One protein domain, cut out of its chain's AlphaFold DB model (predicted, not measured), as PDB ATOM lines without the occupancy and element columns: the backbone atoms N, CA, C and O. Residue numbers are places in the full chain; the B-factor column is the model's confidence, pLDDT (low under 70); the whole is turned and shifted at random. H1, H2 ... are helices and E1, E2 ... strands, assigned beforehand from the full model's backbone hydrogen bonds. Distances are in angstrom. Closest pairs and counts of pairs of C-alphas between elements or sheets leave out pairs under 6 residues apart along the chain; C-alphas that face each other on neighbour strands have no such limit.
ATOM      1  N   ALA A  26      68.045  94.099  18.704       58.56
ATOM      2  CA  ALA A  26      69.209  93.980  17.852       58.56
ATOM      3  C   ALA A  26      68.707  93.418  16.541       58.56
ATOM      4  O   ALA A  26      68.005  92.408  16.502       58.56
ATOM      5  N   GLN A  27      69.048  94.106  15.469       87.00
ATOM      6  CA  GLN A  27      68.532  93.757  14.163       87.00
ATOM      7  C   GLN A  27      69.260  92.514  13.645       87.00
ATOM      8  O   GLN A  27      68.663  91.680  12.972       87.00
ATOM      9  N   ILE A  28      70.519  92.326  14.050       97.69
ATOM     10  CA  ILE A  28      71.334  91.173  13.679       97.69
ATOM     11  C   ILE A  28      71.770  90.418  14.937       97.69
ATOM     12  O   ILE A  28      72.398  90.989  15.827       97.69
ATOM     13  N   ALA A  29      71.491  89.117  14.989       98.44
ATOM     14  CA  ALA A  29      72.169  88.191  15.888       98.44
ATOM     15  C   ALA A  29      73.325  87.522  15.135       98.44
ATOM     16  O   ALA A  29      73.094  86.833  14.145       98.44
ATOM     17  N   LEU A  30      74.562  87.721  15.592       98.69
ATOM     18  CA  LEU A  30      75.771  87.166  14.987       98.69
ATOM     19  C   LEU A  30      76.440  86.148  15.919       98.69
ATOM     20  O   LEU A  30      76.975  86.515  16.968       98.69
ATOM     21  N   LEU A  31      76.482  84.880  15.500       98.69
ATOM     22  CA  LEU A  31      77.381  83.878  16.073       98.69
ATOM     23  C   LEU A  31      78.579  83.669  15.123       98.69
ATOM     24  O   LEU A  31      78.440  82.993  14.100       98.69
ATOM     25  N   PRO A  32      79.747  84.256  15.428       98.38
ATOM     26  CA  PRO A  32      80.907  84.255  14.539       98.38
ATOM     27  C   PRO A  32      81.655  82.914  14.530       98.38
ATOM     28  O   PRO A  32      81.425  82.051  15.377       98.38
ATOM     29  N   LEU A  33      82.584  82.759  13.581       98.31
ATOM     30  CA  LEU A  33      83.394  81.549  13.363       98.31
ATOM     31  C   LEU A  33      84.368  81.213  14.507       98.31
ATOM     32  O   LEU A  33      84.671  80.048  14.756       98.31
ATOM     33  N   ASP A  34      84.891  82.237  15.177       97.75
ATOM     34  CA  ASP A  34      85.723  82.139  16.376       97.75
ATOM     35  C   ASP A  34      85.867  83.531  17.015       97.75
ATOM     36  O   ASP A  34      85.224  84.500  16.598       97.75
ATOM     37  N   SER A  35      86.707  83.647  18.046       97.19
ATOM     38  CA  SER A  35      86.877  84.889  18.795       97.19
ATOM     39  C   SER A  35      87.740  85.958  18.099       97.19
ATOM     40  O   SER A  35      87.981  87.002  18.719       97.19
ATOM     41  N   ARG A  36      88.256  85.733  16.877       96.94
ATOM     42  CA  ARG A  36      89.135  86.702  16.194       96.94
ATOM     43  C   ARG A  36      88.359  87.957  15.775       96.94
ATOM     44  O   ARG A  36      87.221  87.839  15.316       96.94
ATOM     45  N   PRO A  37      88.963  89.159  15.852       96.69
ATOM     46  CA  PRO A  37      88.284  90.412  15.509       96.69
ATOM     47  C   PRO A  37      87.698  90.454  14.093       96.69
ATOM     48  O   PRO A  37      86.610  90.991  13.902       96.69
ATOM     49  N   VAL A  38      88.353  89.822  13.116       96.69
ATOM     50  CA  VAL A  38      87.847  89.731  11.734       96.69
ATOM     51  C   VAL A  38      86.482  89.033  11.638       96.69
ATOM     52  O   VAL A  38      85.673  89.396  10.795       96.69
ATOM     53  N   ASN A  39      86.186  88.106  12.555       97.69
ATOM     54  CA  ASN A  39      84.938  87.348  12.570       97.69
ATOM     55  C   ASN A  39      83.834  88.020  13.397       97.69
ATOM     56  O   ASN A  39      82.663  87.720  13.186       97.69
ATOM     57  N   ARG A  40      84.178  88.902  14.349       96.38
ATOM     58  CA  ARG A  40      83.217  89.423  15.343       96.38
ATOM     59  C   ARG A  40      83.161  90.940  15.487       96.38
ATOM     60  O   ARG A  40      82.115  91.459  15.840       96.38
ATOM     61  N   VAL A  41      84.269  91.646  15.268       97.38
ATOM     62  CA  VAL A  41      84.347  93.112  15.384       97.38
ATOM     63  C   VAL A  41      84.061  93.728  14.025       97.38
ATOM     64  O   VAL A  41      83.192  94.581  13.885       97.38
ATOM     65  N   TYR A  42      84.754  93.248  12.995       97.88
ATOM     66  CA  TYR A  42      84.659  93.840  11.671       97.88
ATOM     67  C   TYR A  42      83.260  93.697  11.025       97.88
ATOM     68  O   TYR A  42      82.733  94.707  10.556       97.88
ATOM     69  N   PRO A  43      82.562  92.542  11.107       98.25
ATOM     70  CA  PRO A  43      81.185  92.432  10.617       98.25
ATOM     71  C   PRO A  43      80.199  93.348  11.364       98.25
ATOM     72  O   PRO A  43      79.272  93.870  10.753       98.25
ATOM     73  N   VAL A  44      80.412  93.594  12.665       97.88
ATOM     74  CA  VAL A  44      79.611  94.554  13.453       97.88
ATOM     75  C   VAL A  44      79.855  95.978  12.968       97.88
ATOM     76  O   VAL A  44      78.910  96.747  12.800       97.88
ATOM     77  N   LYS A  45      81.115  96.322  12.681       97.25
ATOM     78  CA  LYS A  45      81.476  97.623  12.116       97.25
ATOM     79  C   LYS A  45      80.786  97.845  10.770       97.25
ATOM     80  O   LYS A  45      80.174  98.890  10.568       97.25
ATOM     81  N   LEU A  46      80.774  96.828   9.909       98.06
ATOM     82  CA  LEU A  46      80.030  96.859   8.650       98.06
ATOM     83  C   LEU A  46      78.522  97.023   8.859       98.06
ATOM     84  O   LEU A  46      77.905  97.849   8.191       98.06
ATOM     85  N   ALA A  47      77.919  96.303   9.806       97.44
ATOM     86  CA  ALA A  47      76.503  96.476  10.121       97.44
ATOM     87  C   ALA A  47      76.174  97.905  10.591       97.44
ATOM     88  O   ALA A  47      75.161  98.486  10.187       97.44
ATOM     89  N   SER A  48      77.076  98.519  11.362       96.12
ATOM     90  CA  SER A  48      76.910  99.882  11.873       96.12
ATOM     91  C   SER A  48      76.860 100.958  10.778       96.12
ATOM     92  O   SER A  48      76.240 102.003  11.000       96.12
ATOM     93  N   LEU A  49      77.429 100.696   9.586       96.19
ATOM     94  CA  LEU A  49      77.333 101.579   8.410       96.19
ATOM     95  C   LEU A  49      75.885 101.764   7.927       96.19
ATOM     96  O   LEU A  49      75.586 102.732   7.231       96.19
ATOM     97  N   LYS A  50      74.994 100.830   8.279       94.12
ATOM     98  CA  LYS A  50      73.553 100.865   7.988       94.12
ATOM     99  C   LYS A  50      72.704 101.037   9.247       94.12
ATOM    100  O   LYS A  50      71.537 100.659   9.243       94.12
ATOM    101  N   ASP A  51      73.304 101.568  10.313       92.88
ATOM    102  CA  ASP A  51      72.657 101.817  11.607       92.88
ATOM    103  C   ASP A  51      72.054 100.557  12.250       92.88
ATOM    104  O   ASP A  51      71.124 100.637  13.050       92.88
ATOM    105  N   LYS A  52      72.596  99.379  11.911       93.69
ATOM    106  CA  LYS A  52      72.098  98.089  12.396       93.69
ATOM    107  C   LYS A  52      72.877  97.651  13.627       93.69
ATOM    108  O   LYS A  52      74.063  97.326  13.549       93.69
ATOM    109  N   GLU A  53      72.192  97.610  14.766       94.44
ATOM    110  CA  GLU A  53      72.744  97.033  15.990       94.44
ATOM    111  C   GLU A  53      72.920  95.520  15.826       94.44
ATOM    112  O   GLU A  53      72.029  94.815  15.336       94.44
ATOM    113  N   THR A  54      74.084  95.023  16.247       97.00
ATOM    114  CA  THR A  54      74.438  93.608  16.149       97.00
ATOM    115  C   THR A  54      74.734  93.044  17.532       97.00
ATOM    116  O   THR A  54      75.690  93.454  18.189       97.00
ATOM    117  N   ARG A  55      73.939  92.059  17.958       97.75
ATOM    118  CA  ARG A  55      74.228  91.240  19.135       97.75
ATOM    119  C   ARG A  55      75.209  90.146  18.748       97.75
ATOM    120  O   ARG A  55      74.926  89.351  17.856       97.75
ATOM    121  N   VAL A  56      76.337  90.079  19.447       97.75
ATOM    122  CA  VAL A  56      77.370  89.058  19.235       97.75
ATOM    123  C   VAL A  56      77.551  88.246  20.507       97.75
ATOM    124  O   VAL A  56      77.563  88.815  21.601       97.75
ATOM    125  N   LEU A  57      77.723  86.927  20.385       95.94
ATOM    126  CA  LEU A  57      78.118  86.115  21.535       95.94
ATOM    127  C   LEU A  57      79.456  86.637  22.107       95.94
ATOM    128  O   LEU A  57      80.403  86.833  21.336       95.94
ATOM    129  N   PRO A  58      79.578  86.849  23.435       94.44
ATOM    130  CA  PRO A  58      80.800  87.377  24.028       94.44
ATOM    131  C   PRO A  58      82.039  86.552  23.677       94.44
ATOM    132  O   PRO A  58      82.017  85.320  23.700       94.44
ATOM    133  N   TRP A  59      83.149  87.240  23.398       94.38
ATOM    134  CA  TRP A  59      84.336  86.622  22.804       94.38
ATOM    135  C   TRP A  59      84.946  85.487  23.634       94.38
ATOM    136  O   TRP A  59      85.498  84.549  23.069       94.38
ATOM    137  N   TYR A  60      84.816  85.542  24.961       94.06
ATOM    138  CA  TYR A  60      85.333  84.529  25.885       94.06
ATOM    139  C   TYR A  60      84.493  83.241  25.913       94.06
ATOM    140  O   TYR A  60      84.888  82.275  26.560       94.06
ATOM    141  N   ARG A  61      83.336  83.218  25.237       96.69
ATOM    142  CA  ARG A  61      82.521  82.012  25.000       96.69
ATOM    143  C   ARG A  61      82.768  81.391  23.621       96.69
ATOM    144  O   ARG A  61      82.306  80.283  23.366       96.69
ATOM    145  N   LEU A  62      83.473  82.097  22.737       97.62
ATOM    146  CA  LEU A  62      83.826  81.629  21.397       97.62
ATOM    147  C   LEU A  62      85.107  80.792  21.417       97.62
ATOM    148  O   LEU A  62      85.925  80.902  22.331       97.62
ATOM    149  N   GLY A  63      85.307  79.997  20.364       96.75
ATOM    150  CA  GLY A  63      86.560  79.282  20.145       96.75
ATOM    151  C   GLY A  63      87.761  80.225  20.110       96.75
ATOM    152  O   GLY A  63      87.733  81.275  19.460       96.75
ATOM    153  N   ARG A  64      88.828  79.836  20.809       94.56
ATOM    154  CA  ARG A  64      90.081  80.584  20.926       94.56
ATOM    155  C   ARG A  64      91.264  79.644  20.715       94.56
ATOM    156  O   ARG A  64      91.644  78.886  21.606       94.56
ATOM    157  N   GLY A  65      91.882  79.708  19.536       90.69
ATOM    158  CA  GLY A  65      92.973  78.804  19.177       90.69
ATOM    159  C   GLY A  65      92.542  77.343  19.339       90.69
ATOM    160  O   GLY A  65      91.575  76.914  18.722       90.69
ATOM    161  N   GLN A  66      93.236  76.585  20.189       91.62
ATOM    162  CA  GLN A  66      92.887  75.185  20.477       91.62
ATOM    163  C   GLN A  66      91.733  75.034  21.483       91.62
ATOM    164  O   GLN A  66      91.114  73.974  21.549       91.62
ATOM    165  N   THR A  67      91.403  76.081  22.239       94.75
ATOM    166  CA  THR A  67      90.297  76.069  23.200       94.75
ATOM    167  C   THR A  67      88.966  76.166  22.463       94.75
ATOM    168  O   THR A  67      88.721  77.133  21.742       94.75
ATOM    169  N   SER A  68      88.111  75.160  22.650       96.56
ATOM    170  CA  SER A  68      86.749  75.152  22.110       96.56
ATOM    171  C   SER A  68      85.898  76.247  22.735       96.56
ATOM    172  O   SER A  68      86.010  76.512  23.930       96.56
ATOM    173  N   GLY A  69      85.004  76.823  21.934       97.06
ATOM    174  CA  GLY A  69      83.877  77.573  22.459       97.06
ATOM    175  C   GLY A  69      82.899  76.672  23.219       97.06
ATOM    176  O   GLY A  69      82.926  75.441  23.097       97.06
ATOM    177  N   ASP A  70      82.052  77.311  24.014       97.19
ATOM    178  CA  ASP A  70      81.085  76.666  24.898       97.19
ATOM    179  C   ASP A  70      79.793  76.341  24.130       97.19
ATOM    180  O   ASP A  70      78.982  77.228  23.863       97.19
ATOM    181  N   ILE A  71      79.639  75.076  23.727       97.62
ATOM    182  CA  ILE A  71      78.540  74.613  22.862       97.62
ATOM    183  C   ILE A  71      77.172  74.860  23.504       97.62
ATOM    184  O   ILE A  71      76.261  75.352  22.842       97.62
ATOM    185  N   GLU A  72      77.028  74.549  24.793       98.00
ATOM    186  CA  GLU A  72      75.755  74.693  25.505       98.00
ATOM    187  C   GLU A  72      75.345  76.166  25.557       98.00
ATOM    188  O   GLU A  72      74.233  76.522  25.166       98.00
ATOM    189  N   ILE A  73      76.285  77.047  25.903       98.06
ATOM    190  CA  ILE A  73      76.037  78.491  25.928       98.06
ATOM    191  C   ILE A  73      75.759  79.054  24.536       98.06
ATOM    192  O   ILE A  73      74.930  79.952  24.408       98.06
ATOM    193  N   MET A  74      76.410  78.551  23.482       98.44
ATOM    194  CA  MET A  74      76.088  78.953  22.108       98.44
ATOM    195  C   MET A  74      74.642  78.609  21.752       98.44
ATOM    196  O   MET A  74      73.943  79.438  21.168       98.44
ATOM    197  N   HIS A  75      74.181  77.412  22.117       98.50
ATOM    198  CA  HIS A  75      72.821  76.961  21.834       98.50
ATOM    199  C   HIS A  75      71.788  77.782  22.610       98.50
ATOM    200  O   HIS A  75      70.830  78.291  22.023       98.50
ATOM    201  N   GLU A  76      72.008  77.967  23.914       98.50
ATOM    202  CA  GLU A  76      71.164  78.819  24.754       98.50
ATOM    203  C   GLU A  76      71.107  80.247  24.211       98.50
ATOM    204  O   GLU A  76      70.025  80.824  24.084       98.50
ATOM    205  N   TRP A  77      72.261  80.799  23.830       98.50
ATOM    206  CA  TRP A  77      72.348  82.141  23.278       98.50
ATOM    207  C   TRP A  77      71.561  82.263  21.975       98.50
ATOM    208  O   TRP A  77      70.774  83.200  21.867       98.50
ATOM    209  N   ILE A  78      71.689  81.323  21.025       98.69
ATOM    210  CA  ILE A  78      70.895  81.315  19.780       98.69
ATOM    211  C   ILE A  78      69.400  81.358  20.111       98.69
ATOM    212  O   ILE A  78      68.677  82.221  19.610       98.69
ATOM    213  N   MET A  79      68.934  80.484  21.006       98.50
ATOM    214  CA  MET A  79      67.509  80.368  21.336       98.50
ATOM    215  C   MET A  79      66.934  81.583  22.073       98.50
ATOM    216  O   MET A  79      65.714  81.772  22.066       98.50
ATOM    217  N   GLN A  80      67.785  82.425  22.664       97.44
ATOM    218  CA  GLN A  80      67.395  83.700  23.270       97.44
ATOM    219  C   GLN A  80      67.193  84.821  22.237       97.44
ATOM    220  O   GLN A  80      66.472  85.775  22.525       97.44
ATOM    221  N   GLN A  81      67.737  84.711  21.018       97.25
ATOM    222  CA  GLN A  81      67.670  85.766  19.990       97.25
ATOM    223  C   GLN A  81      66.328  85.794  19.236       97.25
ATOM    224  O   GLN A  81      66.290  85.886  18.013       97.25
ATOM    225  N   THR A  82      65.204  85.649  19.941       95.44
ATOM    226  CA  THR A  82      63.869  85.516  19.317       95.44
ATOM    227  C   THR A  82      63.347  86.795  18.658       95.44
ATOM    228  O   THR A  82      62.461  86.731  17.810       95.44
ATOM    229  N   ASP A  83      63.893  87.946  19.039       94.31
ATOM    230  CA  ASP A  83      63.514  89.277  18.565       94.31
ATOM    231  C   ASP A  83      64.462  89.838  17.488       94.31
ATOM    232  O   ASP A  83      64.248  90.951  17.002       94.31
ATOM    233  N   ALA A  84      65.491  89.078  17.098       96.94
ATOM    234  CA  ALA A  84      66.395  89.470  16.024       96.94
ATOM    235  C   ALA A  84      65.690  89.446  14.655       96.94
ATOM    236  O   ALA A  84      64.846  88.588  14.382       96.94
ATOM    237  N   GLU A  85      66.039  90.378  13.761       97.38
ATOM    238  CA  GLU A  85      65.506  90.382  12.387       97.38
ATOM    239  C   GLU A  85      66.142  89.273  11.540       97.38
ATOM    240  O   GLU A  85      65.500  88.769  10.618       97.38
ATOM    241  N   VAL A  86      67.380  88.885  11.860       98.56
ATOM    242  CA  VAL A  86      68.153  87.847  11.171       98.56
ATOM    243  C   VAL A  86      69.130  87.158  12.127       98.56
ATOM    244  O   VAL A  86      69.700  87.796  13.015       98.56
ATOM    245  N   LEU A  87      69.361  85.862  11.902       98.81
ATOM    246  CA  LEU A  87      70.474  85.118  12.492       98.81
ATOM    247  C   LEU A  87      71.577  84.932  11.447       98.81
ATOM    248  O   LEU A  87      71.355  84.301  10.413       98.81
ATOM    249  N   ILE A  88      72.767  85.455  11.728       98.88
ATOM    250  CA  ILE A  88      73.991  85.215  10.963       98.88
ATOM    251  C   ILE A  88      74.876  84.274  11.784       98.88
ATOM    252  O   ILE A  88      75.243  84.602  12.912       98.88
ATOM    253  N   VAL A  89      75.196  83.090  11.260       98.88
ATOM    254  CA  VAL A  89      75.766  82.006  12.077       98.88
ATOM    255  C   VAL A  89      76.840  81.190  11.361       98.88
ATOM    256  O   VAL A  89      76.639  80.682  10.259       98.88
ATOM    257  N   SER A  90      77.976  80.992  12.030       98.81
ATOM    258  CA  SER A  90      78.932  79.947  11.665       98.81
ATOM    259  C   SER A  90      78.483  78.594  12.215       98.81
ATOM    260  O   SER A  90      78.408  78.391  13.428       98.81
ATOM    261  N   LEU A  91      78.231  77.645  11.316       98.88
ATOM    262  CA  LEU A  91      77.875  76.274  11.669       98.88
ATOM    263  C   LEU A  91      79.077  75.515  12.254       98.88
ATOM    264  O   LEU A  91      78.889  74.631  13.085       98.88
ATOM    265  N   ASP A  92      80.314  75.893  11.909       98.75
ATOM    266  CA  ASP A  92      81.518  75.349  12.546       98.75
ATOM    267  C   ASP A  92      81.578  75.683  14.045       98.75
ATOM    268  O   ASP A  92      81.924  74.820  14.858       98.75
ATOM    269  N   SER A  93      81.191  76.904  14.430       98.44
ATOM    270  CA  SER A  93      81.083  77.293  15.842       98.44
ATOM    271  C   SER A  93      80.022  76.485  16.573       98.44
ATOM    272  O   SER A  93      80.318  75.913  17.616       98.44
ATOM    273  N   VAL A  94      78.819  76.372  16.007       98.75
ATOM    274  CA  VAL A  94      77.712  75.631  16.637       98.75
ATOM    275  C   VAL A  94      78.039  74.144  16.789       98.75
ATOM    276  O   VAL A  94      77.837  73.562  17.850       98.75
ATOM    277  N   ALA A  95      78.570  73.506  15.743       98.50
ATOM    278  CA  ALA A  95      78.827  72.069  15.770       98.50
ATOM    279  C   ALA A  95      80.068  71.700  16.599       98.50
ATOM    280  O   ALA A  95      80.057  70.705  17.335       98.50
ATOM    281  N   TYR A  96      81.147  72.478  16.471       98.31
ATOM    282  CA  TYR A  96      82.478  72.082  16.945       98.31
ATOM    283  C   TYR A  96      83.100  73.046  17.954       98.31
ATOM    284  O   TYR A  96      84.098  72.688  18.570       98.31
ATOM    285  N   GLY A  97      82.537  74.239  18.136       97.88
ATOM    286  CA  GLY A  97      83.072  75.276  19.019       97.88
ATOM    287  C   GLY A  97      84.066  76.218  18.339       97.88
ATOM    288  O   GLY A  97      84.646  77.059  19.026       97.88
ATOM    289  N   GLY A  98      84.262  76.097  17.020       97.75
ATOM    290  CA  GLY A  98      85.048  77.025  16.201       97.75
ATOM    291  C   GLY A  98      85.788  76.357  15.036       97.75
ATOM    292  O   GLY A  98      85.847  75.128  14.925       97.75
ATOM    293  N   LEU A  99      86.403  77.175  14.173       97.19
ATOM    294  CA  LEU A  99      87.127  76.715  12.973       97.19
ATOM    295  C   LEU A  99      88.282  75.749  13.273       97.19
ATOM    296  O   LEU A  99      88.527  74.806  12.526       97.19
ATOM    297  N   VAL A 100      89.058  76.003  14.329       96.38
ATOM    298  CA  VAL A 100      90.206  75.146  14.669       96.38
ATOM    299  C   VAL A 100      89.713  73.792  15.179       96.38
ATOM    300  O   VAL A 100      90.258  72.750  14.812       96.38
ATOM    301  N   GLN A 101      88.642  73.797  15.969       97.38
ATOM    302  CA  GLN A 101      88.023  72.601  16.529       97.38
ATOM    303  C   GLN A 101      87.401  71.732  15.432       97.38
ATOM    304  O   GLN A 101      87.556  70.508  15.470       97.38
ATOM    305  N   SER A 102      86.785  72.341  14.410       97.38
ATOM    306  CA  SER A 102      86.168  71.606  13.297       97.38
ATOM    307  C   SER A 102      87.159  70.748  12.502       97.38
ATOM    308  O   SER A 102      86.760  69.766  11.870       97.38
ATOM    309  N   ARG A 103      88.462  71.042  12.594       96.12
ATOM    310  CA  ARG A 103      89.548  70.266  11.972       96.12
ATOM    311  C   ARG A 103      89.911  69.006  12.759       96.12
ATOM    312  O   ARG A 103      90.350  68.024  12.159       96.12
ATOM    313  N   GLY A 104      89.799  69.043  14.087       93.69
ATOM    314  CA  GLY A 104      90.538  68.127  14.960       93.69
ATOM    315  C   GLY A 104      89.740  67.411  16.043       93.69
ATOM    316  O   GLY A 104      90.252  66.423  16.564       93.69
ATOM    317  N   VAL A 105      88.533  67.870  16.391       93.88
ATOM    318  CA  VAL A 105      87.698  67.200  17.401       93.88
ATOM    319  C   VAL A 105      87.123  65.910  16.822       93.88
ATOM    320  O   VAL A 105      86.438  65.937  15.792       93.88
ATOM    321  N   ASP A 106      87.390  64.804  17.519       94.75
ATOM    322  CA  ASP A 106      86.808  63.489  17.255       94.75
ATOM    323  C   ASP A 106      85.341  63.488  17.700       94.75
ATOM    324  O   ASP A 106      85.013  63.319  18.872       94.75
ATOM    325  N   LEU A 107      84.464  63.823  16.756       95.75
ATOM    326  CA  LEU A 107      83.026  63.955  16.953       95.75
ATOM    327  C   LEU A 107      82.326  63.341  15.736       95.75
ATOM    328  O   LEU A 107      82.569  63.828  14.622       95.75
ATOM    329  N   PRO A 108      81.457  62.329  15.917       98.00
ATOM    330  CA  PRO A 108      80.684  61.741  14.827       98.00
ATOM    331  C   PRO A 108      79.846  62.781  14.076       98.00
ATOM    332  O   PRO A 108      79.421  63.790  14.650       98.00
ATOM    333  N   ALA A 109      79.595  62.538  12.786       98.62
ATOM    334  CA  ALA A 109      78.813  63.452  11.951       98.62
ATOM    335  C   ALA A 109      77.390  63.622  12.499       98.62
ATOM    336  O   ALA A 109      76.862  64.728  12.503       98.62
ATOM    337  N   GLU A 110      76.807  62.551  13.033       98.62
ATOM    338  CA  GLU A 110      75.468  62.517  13.616       98.62
ATOM    339  C   GLU A 110      75.368  63.464  14.812       98.62
ATOM    340  O   GLU A 110      74.422  64.237  14.912       98.62
ATOM    341  N   THR A 111      76.375  63.473  15.691       98.62
ATOM    342  CA  THR A 111      76.407  64.382  16.845       98.62
ATOM    343  C   THR A 111      76.632  65.831  16.417       98.62
ATOM    344  O   THR A 111      76.048  66.739  17.003       98.62
ATOM    345  N   ALA A 112      77.452  66.069  15.389       98.69
ATOM    346  CA  ALA A 112      77.618  67.405  14.822       98.69
ATOM    347  C   ALA A 112      76.300  67.928  14.220       98.69
ATOM    348  O   ALA A 112      75.910  69.055  14.502       98.69
ATOM    349  N   ILE A 113      75.587  67.096  13.455       98.88
ATOM    350  CA  ILE A 113      74.273  67.420  12.878       98.88
ATOM    351  C   ILE A 113      73.233  67.649  13.981       98.88
ATOM    352  O   ILE A 113      72.462  68.603  13.893       98.88
ATOM    353  N   GLU A 114      73.240  66.837  15.044       98.75
ATOM    354  CA  GLU A 114      72.354  67.024  16.197       98.75
ATOM    355  C   GLU A 114      72.552  68.399  16.836       98.75
ATOM    356  O   GLU A 114      71.582  69.113  17.074       98.75
ATOM    357  N   ARG A 115      73.807  68.823  17.038       98.69
ATOM    358  CA  ARG A 115      74.108  70.154  17.585       98.69
ATOM    359  C   ARG A 115      73.581  71.282  16.701       98.69
ATOM    360  O   ARG A 115      73.096  72.285  17.210       98.69
ATOM    361  N   LEU A 116      73.614  71.107  15.381       98.88
ATOM    362  CA  LEU A 116      73.144  72.112  14.423       98.88
ATOM    363  C   LEU A 116      71.619  72.290  14.416       98.88
ATOM    364  O   LEU A 116      71.140  73.322  13.935       98.88
ATOM    365  N   LYS A 117      70.844  71.349  14.976       98.81
ATOM    366  CA  LYS A 117      69.375  71.448  15.027       98.81
ATOM    367  C   LYS A 117      68.878  72.689  15.753       98.81
ATOM    368  O   LYS A 117      67.851  73.215  15.343       98.81
ATOM    369  N   VAL A 118      69.636  73.241  16.702       98.88
ATOM    370  CA  VAL A 118      69.278  74.503  17.374       98.88
ATOM    371  C   VAL A 118      69.037  75.656  16.386       98.88
ATOM    372  O   VAL A 118      68.167  76.497  16.599       98.88
ATOM    373  N   VAL A 119      69.753  75.685  15.253       98.88
ATOM    374  CA  VAL A 119      69.565  76.709  14.211       98.88
ATOM    375  C   VAL A 119      68.245  76.496  13.465       98.88
ATOM    376  O   VAL A 119      67.526  77.456  13.179       98.88
ATOM    377  N   ARG A 120      67.900  75.234  13.182       98.62
ATOM    378  CA  ARG A 120      66.616  74.851  12.580       98.62
ATOM    379  C   ARG A 120      65.456  75.159  13.531       98.62
ATOM    380  O   ARG A 120      64.491  75.787  13.112       98.62
ATOM    381  N   GLU A 121      65.589  74.818  14.807       98.75
ATOM    382  CA  GLU A 121      64.604  75.122  15.851       98.75
ATOM    383  C   GLU A 121      64.376  76.633  15.993       98.75
ATOM    384  O   GLU A 121      63.234  77.089  16.072       98.75
ATOM    385  N   TRP A 122      65.444  77.437  15.961       98.75
ATOM    386  CA  TRP A 122      65.328  78.895  15.969       98.75
ATOM    387  C   TRP A 122      64.575  79.417  14.738       98.75
ATOM    388  O   TRP A 122      63.688  80.269  14.869       98.75
ATOM    389  N   LYS A 123      64.873  78.884  13.543       98.56
ATOM    390  CA  LYS A 123      64.177  79.228  12.294       98.56
ATOM    391  C   LYS A 123      62.690  78.883  12.360       98.56
ATOM    392  O   LYS A 123      61.865  79.717  11.998       98.56
ATOM    393  N   GLU A 124      62.346  77.690  12.829       98.31
ATOM    394  CA  GLU A 124      60.959  77.226  12.960       98.31
ATOM    395  C   GLU A 124      60.181  78.058  13.984       98.31
ATOM    396  O   GLU A 124      59.052  78.472  13.723       98.31
ATOM    397  N   LYS A 125      60.803  78.370  15.127       98.25
ATOM    398  CA  LYS A 125      60.188  79.153  16.204       98.25
ATOM    399  C   LYS A 125      59.934  80.611  15.815       98.25
ATOM    400  O   LYS A 125      58.937  81.187  16.240       98.25
ATOM    401  N   THR A 126      60.847  81.230  15.067       97.81
ATOM    402  CA  THR A 126      60.805  82.679  14.780       97.81
ATOM    403  C   THR A 126      60.303  83.016  13.375       97.81
ATOM    404  O   THR A 126      59.845  84.134  13.134       97.81
ATOM    405  N   GLY A 127      60.437  82.094  12.417       98.00
ATOM    406  CA  GLY A 127      60.208  82.326  10.989       98.00
ATOM    407  C   GLY A 127      61.249  83.230  10.307       98.00
ATOM    408  O   GLY A 127      61.216  83.385   9.082       98.00
ATOM    409  N   LYS A 128      62.199  83.808  11.052       98.19
ATOM    410  CA  LYS A 128      63.148  84.834  10.584       98.19
ATOM    411  C   LYS A 128      64.232  84.259   9.661       98.19
ATOM    412  O   LYS A 128      64.473  83.052   9.670       98.19
ATOM    413  N   PRO A 129      64.847  85.059   8.776       98.44
ATOM    414  CA  PRO A 129      65.911  84.584   7.892       98.44
ATOM    415  C   PRO A 129      67.148  84.091   8.659       98.44
ATOM    416  O   PRO A 129      67.510  84.644   9.698       98.44
ATOM    417  N   VAL A 130      67.811  83.072   8.102       98.88
ATOM    418  CA  VAL A 130      69.089  82.538   8.602       98.88
ATOM    419  C   VAL A 130      70.127  82.605   7.488       98.88
ATOM    420  O   VAL A 130      69.925  82.045   6.410       98.88
ATOM    421  N   TYR A 131      71.234  83.279   7.766       98.88
ATOM    422  CA  TYR A 131      72.401  83.403   6.901       98.88
ATOM    423  C   TYR A 131      73.531  82.604   7.548       98.88
ATOM    424  O   TYR A 131      74.026  82.966   8.612       98.88
ATOM    425  N   ALA A 132      73.915  81.488   6.943       98.94
ATOM    426  CA  ALA A 132      74.811  80.520   7.555       98.94
ATOM    427  C   ALA A 132      76.097  80.330   6.749       98.94
ATOM    428  O   ALA A 132      76.111  80.483   5.526       98.94
ATOM    429  N   SER A 133      77.171  79.932   7.426       98.88
ATOM    430  CA  SER A 133      78.404  79.477   6.780       98.88
ATOM    431  C   SER A 133      78.924  78.176   7.376       98.88
ATOM    432  O   SER A 133      78.861  77.989   8.589       98.88
ATOM    433  N   ILE A 134      79.491  77.314   6.536       98.88
ATOM    434  CA  ILE A 134      80.199  76.098   6.942       98.88
ATOM    435  C   ILE A 134      81.443  75.894   6.080       98.88
ATOM    436  O   ILE A 134      81.419  76.149   4.874       98.88
ATOM    437  N   THR A 135      82.528  75.426   6.687       98.62
ATOM    438  CA  THR A 135      83.844  75.425   6.051       98.62
ATOM    439  C   THR A 135      84.390  74.011   5.823       98.62
ATOM    440  O   THR A 135      84.524  73.193   6.732       98.62
ATOM    441  N   ILE A 136      84.767  73.725   4.576       98.62
ATOM    442  CA  ILE A 136      85.628  72.604   4.198       98.62
ATOM    443  C   ILE A 136      86.996  72.849   4.851       98.62
ATOM    444  O   ILE A 136      87.619  73.890   4.614       98.62
ATOM    445  N   PRO A 137      87.490  71.917   5.677       96.88
ATOM    446  CA  PRO A 137      88.565  72.230   6.602       96.88
ATOM    447  C   PRO A 137      89.930  72.314   5.902       96.88
ATOM    448  O   PRO A 137      90.165  71.694   4.858       96.88
ATOM    449  N   ARG A 138      90.875  73.024   6.522       95.69
ATOM    450  CA  ARG A 138      92.246  73.198   6.019       95.69
ATOM    451  C   ARG A 138      93.053  71.901   5.958       95.69
ATOM    452  O   ARG A 138      92.964  71.051   6.842       95.69
ATOM    453  N   HIS A 139      93.890  71.767   4.930       92.94
ATOM    454  CA  HIS A 139      94.910  70.717   4.825       92.94
ATOM    455  C   HIS A 139      96.303  71.272   5.183       92.94
ATOM    456  O   HIS A 139      96.605  72.394   4.774       92.94
ATOM    457  N   PRO A 140      97.176  70.518   5.887       92.31
ATOM    458  CA  PRO A 140      97.022  69.134   6.362       92.31
ATOM    459  C   PRO A 140      96.396  68.982   7.757       92.31
ATOM    460  O   PRO A 140      96.281  67.865   8.245       92.31
ATOM    461  N   ASP A 141      95.991  70.079   8.395       92.06
ATOM    462  CA  ASP A 141      95.543  70.097   9.794       92.06
ATOM    463  C   ASP A 141      94.340  69.195  10.101       92.06
ATOM    464  O   ASP A 141      94.208  68.689  11.216       92.06
ATOM    465  N   ALA A 142      93.421  69.058   9.143       94.19
ATOM    466  CA  ALA A 142      92.156  68.375   9.356       94.19
ATOM    467  C   ALA A 142      92.311  66.853   9.415       94.19
ATOM    468  O   ALA A 142      92.718  66.222   8.439       94.19
ATOM    469  N   LYS A 143      91.885  66.264  10.534       95.88
ATOM    470  CA  LYS A 143      91.913  64.816  10.784       95.88
ATOM    471  C   LYS A 143      90.667  64.096  10.263       95.88
ATOM    472  O   LYS A 143      90.764  62.959   9.819       95.88
ATOM    473  N   PHE A 144      89.511  64.762  10.281       96.38
ATOM    474  CA  PHE A 144      88.200  64.137  10.050       96.38
ATOM    475  C   PHE A 144      87.473  64.707   8.822       96.38
ATOM    476  O   PHE A 144      86.305  65.077   8.889       96.38
ATOM    477  N   ARG A 145      88.157  64.797   7.674       96.50
ATOM    478  CA  ARG A 145      87.613  65.465   6.474       96.50
ATOM    479  C   ARG A 145      86.298  64.864   5.979       96.50
ATOM    480  O   ARG A 145      85.366  65.619   5.727       96.50
ATOM    481  N   GLU A 146      86.189  63.535   5.907       97.56
ATOM    482  CA  GLU A 146      84.946  62.890   5.453       97.56
ATOM    483  C   GLU A 146      83.775  63.192   6.395       97.56
ATOM    484  O   GLU A 146      82.678  63.479   5.930       97.56
ATOM    485  N   ARG A 147      84.020  63.248   7.714       97.88
ATOM    486  CA  ARG A 147      83.018  63.705   8.689       97.88
ATOM    487  C   ARG A 147      82.544  65.112   8.347       97.88
ATOM    488  O   ARG A 147      81.341  65.332   8.258       97.88
ATOM    489  N   ASN A 148      83.462  66.058   8.138       98.50
ATOM    490  CA  ASN A 148      83.092  67.429   7.779       98.50
ATOM    491  C   ASN A 148      82.298  67.473   6.461       98.50
ATOM    492  O   ASN A 148      81.302  68.186   6.393       98.50
ATOM    493  N   LEU A 149      82.670  66.683   5.448       98.56
ATOM    494  CA  LEU A 149      81.931  66.624   4.182       98.56
ATOM    495  C   LEU A 149      80.528  66.040   4.341       98.56
ATOM    496  O   LEU A 149      79.597  66.568   3.741       98.56
ATOM    497  N   THR A 150      80.346  65.007   5.163       98.81
ATOM    498  CA  THR A 150      79.014  64.475   5.490       98.81
ATOM    499  C   THR A 150      78.127  65.551   6.109       98.81
ATOM    500  O   THR A 150      77.006  65.753   5.646       98.81
ATOM    501  N   VAL A 151      78.645  66.311   7.080       98.88
ATOM    502  CA  VAL A 151      77.898  67.418   7.701       98.88
ATOM    503  C   VAL A 151      77.597  68.529   6.689       98.88
ATOM    504  O   VAL A 151      76.479  69.030   6.647       98.88
ATOM    505  N   ILE A 152      78.550  68.888   5.825       98.94
ATOM    506  CA  ILE A 152      78.339  69.905   4.779       98.94
ATOM    507  C   ILE A 152      77.239  69.480   3.801       98.94
ATOM    508  O   ILE A 152      76.367  70.288   3.488       98.94
ATOM    509  N   ARG A 153      77.243  68.223   3.339       98.94
ATOM    510  CA  ARG A 153      76.199  67.697   2.442       98.94
ATOM    511  C   ARG A 153      74.816  67.786   3.091       98.94
ATOM    512  O   ARG A 153      73.874  68.211   2.425       98.94
ATOM    513  N   GLU A 154      74.718  67.470   4.381       98.88
ATOM    514  CA  GLU A 154      73.477  67.613   5.148       98.88
ATOM    515  C   GLU A 154      73.034  69.082   5.247       98.88
ATOM    516  O   GLU A 154      71.878  69.406   4.986       98.88
ATOM    517  N   MET A 155      73.951  70.014   5.523       98.88
ATOM    518  CA  MET A 155      73.611  71.444   5.575       98.88
ATOM    519  C   MET A 155      73.181  72.001   4.211       98.88
ATOM    520  O   MET A 155      72.278  72.835   4.140       98.88
ATOM    521  N   MET A 156      73.764  71.515   3.112       98.88
ATOM    522  CA  MET A 156      73.299  71.848   1.760       98.88
ATOM    523  C   MET A 156      71.892  71.301   1.486       98.88
ATOM    524  O   MET A 156      71.113  71.943   0.782       98.88
ATOM    525  N   GLN A 157      71.538  70.148   2.054       98.81
ATOM    526  CA  GLN A 157      70.179  69.619   1.989       98.81
ATOM    527  C   GLN A 157      69.204  70.475   2.817       98.81
ATOM    528  O   GLN A 157      68.153  70.862   2.309       98.81
ATOM    529  N   TRP A 158      69.591  70.905   4.022       98.81
ATOM    530  CA  TRP A 158      68.800  71.838   4.838       98.81
ATOM    531  C   TRP A 158      68.575  73.186   4.137       98.81
ATOM    532  O   TRP A 158      67.503  73.781   4.252       98.81
ATOM    533  N   ALA A 159      69.559  73.669   3.371       98.81
ATOM    534  CA  ALA A 159      69.389  74.860   2.541       98.81
ATOM    535  C   ALA A 159      68.290  74.663   1.483       98.81
ATOM    536  O   ALA A 159      67.457  75.551   1.307       98.81
ATOM    537  N   LYS A 160      68.238  73.501   0.814       98.56
ATOM    538  CA  LYS A 160      67.175  73.170  -0.157       98.56
ATOM    539  C   LYS A 160      65.796  73.061   0.494       98.56
ATOM    540  O   LYS A 160      64.800  73.387  -0.140       98.56
ATOM    541  N   GLU A 161      65.752  72.640   1.754       98.12
ATOM    542  CA  GLU A 161      64.538  72.567   2.579       98.12
ATOM    543  C   GLU A 161      64.084  73.938   3.113       98.12
ATOM    544  O   GLU A 161      63.024  74.042   3.725       98.12
ATOM    545  N   GLY A 162      64.854  75.005   2.873       97.94
ATOM    546  CA  GLY A 162      64.496  76.369   3.265       97.94
ATOM    547  C   GLY A 162      64.882  76.752   4.697       97.94
ATOM    548  O   GLY A 162      64.452  77.803   5.177       97.94
ATOM    549  N   VAL A 163      65.713  75.948   5.376       98.69
ATOM    550  CA  VAL A 163      66.253  76.300   6.705       98.69
ATOM    551  C   VAL A 163      67.122  77.558   6.611       98.69
ATOM    552  O   VAL A 163      67.010  78.458   7.443       98.69
ATOM    553  N   PHE A 164      67.949  77.649   5.564       98.81
ATOM    554  CA  PHE A 164      68.850  78.775   5.327       98.81
ATOM    555  C   PHE A 164      68.330  79.668   4.200       98.81
ATOM    556  O   PHE A 164      68.076  79.212   3.086       98.81
ATOM    557  N   THR A 165      68.218  80.966   4.476       98.62
ATOM    558  CA  THR A 165      68.000  81.993   3.449       98.62
ATOM    559  C   THR A 165      69.227  82.123   2.551       98.62
ATOM    560  O   THR A 165      69.090  82.331   1.350       98.62
ATOM    561  N   ASP A 166      70.417  81.962   3.128       98.62
ATOM    562  CA  ASP A 166      71.694  81.978   2.423       98.62
ATOM    563  C   ASP A 166      72.670  81.035   3.144       98.62
ATOM    564  O   ASP A 166      72.869  81.173   4.351       98.62
ATOM    565  N   LEU A 167      73.252  80.066   2.434       98.88
ATOM    566  CA  LEU A 167      74.291  79.171   2.941       98.88
ATOM    567  C   LEU A 167      75.593  79.377   2.160       98.88
ATOM    568  O   LEU A 167      75.654  79.190   0.942       98.88
ATOM    569  N   ARG A 168      76.670  79.685   2.881       98.75
ATOM    570  CA  ARG A 168      78.035  79.743   2.352       98.75
ATOM    571  C   ARG A 168      78.770  78.472   2.718       98.75
ATOM    572  O   ARG A 168      79.083  78.247   3.880       98.75
ATOM    573  N   VAL A 169      79.055  77.651   1.721       98.81
ATOM    574  CA  VAL A 169      80.011  76.559   1.861       98.81
ATOM    575  C   VAL A 169      81.353  77.099   1.398       98.81
ATOM    576  O   VAL A 169      81.500  77.451   0.232       98.81
ATOM    577  N   THR A 170      82.327  77.214   2.290       98.62
ATOM    578  CA  THR A 170      83.647  77.744   1.922       98.62
ATOM    579  C   THR A 170      84.751  76.735   2.149       98.62
ATOM    580  O   THR A 170      84.491  75.665   2.690       98.62
ATOM    581  N   TRP A 171      85.978  77.020   1.718       98.00
ATOM    582  CA  TRP A 171      87.130  76.207   2.105       98.00
ATOM    583  C   TRP A 171      88.270  77.047   2.653       98.00
ATOM    584  O   TRP A 171      88.630  78.088   2.104       98.00
ATOM    585  N   ASP A 172      88.852  76.537   3.733       96.25
ATOM    586  CA  ASP A 172      89.936  77.176   4.464       96.25
ATOM    587  C   ASP A 172      91.297  76.779   3.878       96.25
ATOM    588  O   ASP A 172      91.621  75.589   3.787       96.25
ATOM    589  N   ASP A 173      92.103  77.773   3.497       94.50
ATOM    590  CA  ASP A 173      93.524  77.643   3.160       94.50
ATOM    591  C   ASP A 173      93.880  76.423   2.269       94.50
ATOM    592  O   ASP A 173      94.608  75.499   2.655       94.50
ATOM    593  N   ALA A 174      93.427  76.426   1.017       94.50
ATOM    594  CA  ALA A 174      93.851  75.476  -0.008       94.50
ATOM    595  C   ALA A 174      95.290  75.756  -0.489       94.50
ATOM    596  O   ALA A 174      95.544  76.424  -1.495       94.50
ATOM    597  N   VAL A 175      96.268  75.219   0.239       92.00
ATOM    598  CA  VAL A 175      97.667  75.150  -0.216       92.00
ATOM    599  C   VAL A 175      97.849  74.117  -1.338       92.00
ATOM    600  O   VAL A 175      96.983  73.273  -1.573       92.00
ATOM    601  N   THR A 176      98.990  74.153  -2.034       87.50
ATOM    602  CA  THR A 176      99.334  73.172  -3.076       87.50
ATOM    603  C   THR A 176      99.174  71.739  -2.564       87.50
ATOM    604  O   THR A 176      99.742  71.382  -1.536       87.50
ATOM    605  N   GLY A 177      98.407  70.919  -3.289       87.06
ATOM    606  CA  GLY A 177      98.106  69.536  -2.903       87.06
ATOM    607  C   GLY A 177      96.908  69.373  -1.959       87.06
ATOM    608  O   GLY A 177      96.537  68.240  -1.665       87.06
ATOM    609  N   SER A 178      96.268  70.464  -1.521       94.62
ATOM    610  CA  SER A 178      95.058  70.393  -0.697       94.62
ATOM    611  C   SER A 178      93.915  69.672  -1.434       94.62
ATOM    612  O   SER A 178      93.622  70.004  -2.587       94.62
ATOM    613  N   PRO A 179      93.215  68.722  -0.783       96.44
ATOM    614  CA  PRO A 179      92.026  68.090  -1.345       96.44
ATOM    615  C   PRO A 179      90.808  69.025  -1.353       96.44
ATOM    616  O   PRO A 179      89.850  68.732  -2.061       96.44
ATOM    617  N   ALA A 180      90.844  70.154  -0.632       96.69
ATOM    618  CA  ALA A 180      89.687  71.026  -0.418       96.69
ATOM    619  C   ALA A 180      89.023  71.502  -1.721       96.69
ATOM    620  O   ALA A 180      87.801  71.516  -1.814       96.69
ATOM    621  N   VAL A 181      89.812  71.808  -2.759       96.19
ATOM    622  CA  VAL A 181      89.268  72.203  -4.071       96.19
ATOM    623  C   VAL A 181      88.512  71.040  -4.719       96.19
ATOM    624  O   VAL A 181      87.413  71.227  -5.223       96.19
ATOM    625  N   LYS A 182      89.049  69.814  -4.666       97.31
ATOM    626  CA  LYS A 182      88.365  68.624  -5.210       97.31
ATOM    627  C   LYS A 182      87.104  68.284  -4.421       97.31
ATOM    628  O   LYS A 182      86.105  67.869  -4.999       97.31
ATOM    629  N   GLU A 183      87.153  68.455  -3.108       98.31
ATOM    630  CA  GLU A 183      85.998  68.273  -2.238       98.31
ATOM    631  C   GLU A 183      84.912  69.303  -2.558       98.31
ATOM    632  O   GLU A 183      83.761  68.917  -2.742       98.31
ATOM    633  N   ALA A 184      85.273  70.575  -2.750       97.81
ATOM    634  CA  ALA A 184      84.358  71.608  -3.226       97.81
ATOM    635  C   ALA A 184      83.746  71.234  -4.590       97.81
ATOM    636  O   ALA A 184      82.525  71.259  -4.743       97.81
ATOM    637  N   GLU A 185      84.553  70.795  -5.561       97.50
ATOM    638  CA  GLU A 185      84.048  70.310  -6.856       97.50
ATOM    639  C   GLU A 185      83.020  69.175  -6.694       97.50
ATOM    640  O   GLU A 185      81.991  69.177  -7.371       97.50
ATOM    641  N   SER A 186      83.238  68.252  -5.751       98.38
ATOM    642  CA  SER A 186      82.303  67.149  -5.476       98.38
ATOM    643  C   SER A 186      80.945  67.605  -4.926       98.38
ATOM    644  O   SER A 186      79.962  66.874  -5.039       98.38
ATOM    645  N   LEU A 187      80.871  68.813  -4.357       98.56
ATOM    646  CA  LEU A 187      79.647  69.392  -3.801       98.56
ATOM    647  C   LEU A 187      78.839  70.188  -4.833       98.56
ATOM    648  O   LEU A 187      77.662  70.453  -4.596       98.56
ATOM    649  N   LYS A 188      79.412  70.539  -5.994       97.94
ATOM    650  CA  LYS A 188      78.710  71.315  -7.035       97.94
ATOM    651  C   LYS A 188      77.345  70.748  -7.454       97.94
ATOM    652  O   LYS A 188      76.426  71.550  -7.616       97.94
ATOM    653  N   PRO A 189      77.142  69.418  -7.580       98.06
ATOM    654  CA  PRO A 189      75.826  68.856  -7.896       98.06
ATOM    655  C   PRO A 189      74.745  69.142  -6.841       98.06
ATOM    656  O   PRO A 189      73.558  69.004  -7.123       98.06
ATOM    657  N   LEU A 190      75.136  69.522  -5.620       97.88
ATOM    658  CA  LEU A 190      74.219  69.851  -4.532       97.88
ATOM    659  C   LEU A 190      73.873  71.344  -4.459       97.88
ATOM    660  O   LEU A 190      73.057  71.707  -3.615       97.88
ATOM    661  N   LEU A 191      74.456  72.198  -5.306       98.06
ATOM    662  CA  LEU A 191      74.174  73.634  -5.293       98.06
ATOM    663  C   LEU A 191      72.692  73.933  -5.561       98.06
ATOM    664  O   LEU A 191      72.013  73.247  -6.323       98.06
ATOM    665  N   ALA A 192      72.216  74.997  -4.926       97.88
ATOM    666  CA  ALA A 192      70.883  75.567  -5.072       97.88
ATOM    667  C   ALA A 192      71.007  77.104  -5.090       97.88
ATOM    668  O   ALA A 192      72.069  77.616  -4.729       97.88
ATOM    669  N   PRO A 193      69.970  77.868  -5.488       97.06
ATOM    670  CA  PRO A 193      70.067  79.328  -5.614       97.06
ATOM    671  C   PRO A 193      70.515  80.068  -4.342       97.06
ATOM    672  O   PRO A 193      71.137  81.123  -4.430       97.06
ATOM    673  N   ASN A 194      70.219  79.511  -3.166       98.06
ATOM    674  CA  ASN A 194      70.614  80.032  -1.858       98.06
ATOM    675  C   ASN A 194      71.930  79.441  -1.322       98.06
ATOM    676  O   ASN A 194      72.269  79.697  -0.173       98.06
ATOM    677  N   ILE A 195      72.666  78.651  -2.111       98.62
ATOM    678  CA  ILE A 195      73.949  78.064  -1.709       98.62
ATOM    679  C   ILE A 195      75.066  78.654  -2.564       98.62
ATOM    680  O   ILE A 195      75.033  78.576  -3.792       98.62
ATOM    681  N   ARG A 196      76.100  79.190  -1.915       98.19
ATOM    682  CA  ARG A 196      77.325  79.641  -2.584       98.19
ATOM    683  C   ARG A 196      78.520  78.820  -2.132       98.19
ATOM    684  O   ARG A 196      78.621  78.475  -0.959       98.19
ATOM    685  N   LEU A 197      79.423  78.555  -3.073       98.44
ATOM    686  CA  LEU A 197      80.623  77.748  -2.881       98.44
ATOM    687  C   LEU A 197      81.859  78.507  -3.383       98.44
ATOM    688  O   LEU A 197      81.936  78.799  -4.576       98.44
ATOM    689  N   TYR A 198      82.785  78.868  -2.487       98.25
ATOM    690  CA  TYR A 198      83.940  79.732  -2.798       98.25
ATOM    691  C   TYR A 198      85.064  79.625  -1.737       98.25
ATOM    692  O   TYR A 198      84.795  79.135  -0.640       98.25
ATOM    693  N   PRO A 199      86.321  80.028  -2.026       97.44
ATOM    694  CA  PRO A 199      87.400  79.990  -1.030       97.44
ATOM    695  C   PRO A 199      87.178  81.014   0.090       97.44
ATOM    696  O   PRO A 199      86.507  82.013  -0.131       97.44
ATOM    697  N   GLY A 200      87.779  80.795   1.262       95.69
ATOM    698  CA  GLY A 200      87.793  81.774   2.356       95.69
ATOM    699  C   GLY A 200      87.156  81.274   3.651       95.69
ATOM    700  O   GLY A 200      86.572  80.188   3.715       95.69
ATOM    701  N   ALA A 201      87.298  82.060   4.715       96.56
ATOM    702  CA  ALA A 201      86.756  81.725   6.033       96.56
ATOM    703  C   ALA A 201      86.519  82.983   6.874       96.56
ATOM    704  O   ALA A 201      85.413  83.208   7.362       96.56
ATOM    705  N   ASP A 202      87.547  83.817   7.010       97.25
ATOM    706  CA  ASP A 202      87.558  84.944   7.946       97.25
ATOM    707  C   ASP A 202      86.637  86.093   7.504       97.25
ATOM    708  O   ASP A 202      86.033  86.788   8.315       97.25
ATOM    709  N   GLU A 203      86.500  86.291   6.197       97.88
ATOM    710  CA  GLU A 203      85.705  87.355   5.590       97.88
ATOM    711  C   GLU A 203      84.225  86.986   5.415       97.88
ATOM    712  O   GLU A 203      83.394  87.834   5.084       97.88
ATOM    713  N   VAL A 204      83.870  85.719   5.645       98.69
ATOM    714  CA  VAL A 204      82.547  85.172   5.316       98.69
ATOM    715  C   VAL A 204      81.439  85.823   6.142       98.69
ATOM    716  O   VAL A 204      80.384  86.146   5.596       98.69
ATOM    717  N   ALA A 205      81.678  86.090   7.431       98.62
ATOM    718  CA  ALA A 205      80.714  86.794   8.279       98.62
ATOM    719  C   ALA A 205      80.418  88.209   7.744       98.62
ATOM    720  O   ALA A 205      79.259  88.609   7.647       98.62
ATOM    721  N   SER A 206      81.454  88.933   7.313       98.69
ATOM    722  CA  SER A 206      81.329  90.250   6.675       98.69
ATOM    723  C   SER A 206      80.553  90.174   5.360       98.69
ATOM    724  O   SER A 206      79.672  90.997   5.110       98.69
ATOM    725  N   ALA A 207      80.819  89.157   4.535       98.69
ATOM    726  CA  ALA A 207      80.101  88.936   3.282       98.69
ATOM    727  C   ALA A 207      78.609  88.623   3.505       98.69
ATOM    728  O   ALA A 207      77.758  89.118   2.758       98.69
ATOM    729  N   LEU A 208      78.273  87.838   4.536       98.81
ATOM    730  CA  LEU A 208      76.891  87.552   4.932       98.81
ATOM    731  C   LEU A 208      76.169  88.815   5.422       98.81
ATOM    732  O   LEU A 208      75.064  89.094   4.953       98.81
ATOM    733  N   VAL A 209      76.809  89.616   6.284       98.56
ATOM    734  CA  VAL A 209      76.281  90.919   6.734       98.56
ATOM    735  C   VAL A 209      76.012  91.837   5.540       98.56
ATOM    736  O   VAL A 209      74.912  92.370   5.407       98.56
ATOM    737  N   ALA A 210      76.978  91.980   4.628       98.00
ATOM    738  CA  ALA A 210      76.821  92.819   3.442       98.00
ATOM    739  C   ALA A 210      75.695  92.331   2.518       98.00
ATOM    740  O   ALA A 210      74.926  93.143   2.002       98.00
ATOM    741  N   SER A 211      75.558  91.013   2.345       96.75
ATOM    742  CA  SER A 211      74.502  90.409   1.519       96.75
ATOM    743  C   SER A 211      73.107  90.620   2.108       96.75
ATOM    744  O   SER A 211      72.155  90.826   1.361       96.75
ATOM    745  N   TYR A 212      72.978  90.582   3.436       97.19
ATOM    746  CA  TYR A 212      71.720  90.863   4.124       97.19
ATOM    747  C   TYR A 212      71.338  92.348   4.036       97.19
ATOM    748  O   TYR A 212      70.195  92.681   3.731       97.19
ATOM    749  N   LEU A 213      72.297  93.246   4.271       96.62
ATOM    750  CA  LEU A 213      72.043  94.687   4.368       96.62
ATOM    751  C   LEU A 213      72.013  95.420   3.021       96.62
ATOM    752  O   LEU A 213      71.486  96.528   2.937       96.62
ATOM    753  N   SER A 214      72.595  94.837   1.975       95.50
ATOM    754  CA  SER A 214      72.620  95.408   0.629       95.50
ATOM    755  C   SER A 214      72.435  94.316  -0.439       95.50
ATOM    756  O   SER A 214      73.363  94.059  -1.215       95.50
TER     757      SER A 214
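Overview. This is residues 26 to 214 of the 426 residues of an uncharacterized protein of Deinococcus cellulosilyticus NBRC 106333 = KACC 11606 (UniProt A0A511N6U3). A twisted, parallel sheet of six strands is the middle of three layers: H3, H6, H7 and H8 cover one face, and H2 and H9 pack on the other, where the sheet curls round H9. The printed part has 189 residues with nine named helices and six named strands, in the order E1 H1 H2 E2 H3 E3 H4 H5 H6 E4 H7 E5 H8 E6 H9; across the sheet the order is E2 E1 E3 E4 E5 E6. The class is mixed, helices and strands; the whole is compact, with a radius of gyration of the C-alphas of 15.1 A and spans of 44 by 35 by 30 A.

Arrangement. E1, residues 28 to 31, and E2, residues 54 to 56, are parallel neighbours, with N 55 and O 28 within hydrogen-bond range at 2.8 A. Between them, H1, residues 37 to 40, only grazes the sheet and meets H2, residues 42 to 48, only through their link. H3, residues 71 to 80, is over E1. E3, residues 86 to 90, pairs with E1 through N 88 and O 29, 2.8 A. H4, residues 91 to 96, touches H5, residues 99 to 104, only at the corner, the closest C-alphas being Tyr 96 and Ser 102, 5.2 A. H6, residues 109 to 126, touches H4 with residues 112 to 116 alone, the closest C-alphas being Ala 95 and Ala 112, 4.9 A. E4, residues 130 to 136, pairs with E3 through N 131 and O 87, 2.8 A. H7, residues 145 to 160, is over E4 and E5, residues 166 to 171, at a height of 9.3 A over the sheet; N 134 and O 168 of these strands are 2.8 A apart. H8, residues 180 to 190, is over E5 and E6, residues 195 to 199, which pair through N 169 and O 196, 2.8 A. H9, residues 204 to 213, on the opposite face from H7, touches H2 at a shallow tilt of 12 degrees, with the C-alphas of Pro 43 and Ser 206 closest, 4.5 A. E4, H7, E5 is a strand-helix-strand unit, two parallel neighbour strands with a helix between, with a right-handed crossover. Every O i to N i+4 pair is within range in H2, H3, H4, H7 and H9, against 11 of 14 in H6, 5 of 7 in H8 and 0 of 2 in H5, where 2 of 3 O i to N i+3 pairs are; H1 is too short for one.

Along the chain. E1 begins at C-alpha 28 (71.334, 91.173, 13.679). H6 spans 26.5 A, H7 22.8 A and E4 19.8 A. H9 ends at C-alpha 213 (72.043, 94.687, 4.368).

Size, cuts and confidence. The C-alphas farthest apart, Asp 83 and Gly 177, are 45.2 A apart. The printed part has no cut; the link from E2 to H3 is long, with 14 residues. The mean pLDDT of the printed part is 97.0, and residue 26 is under 70.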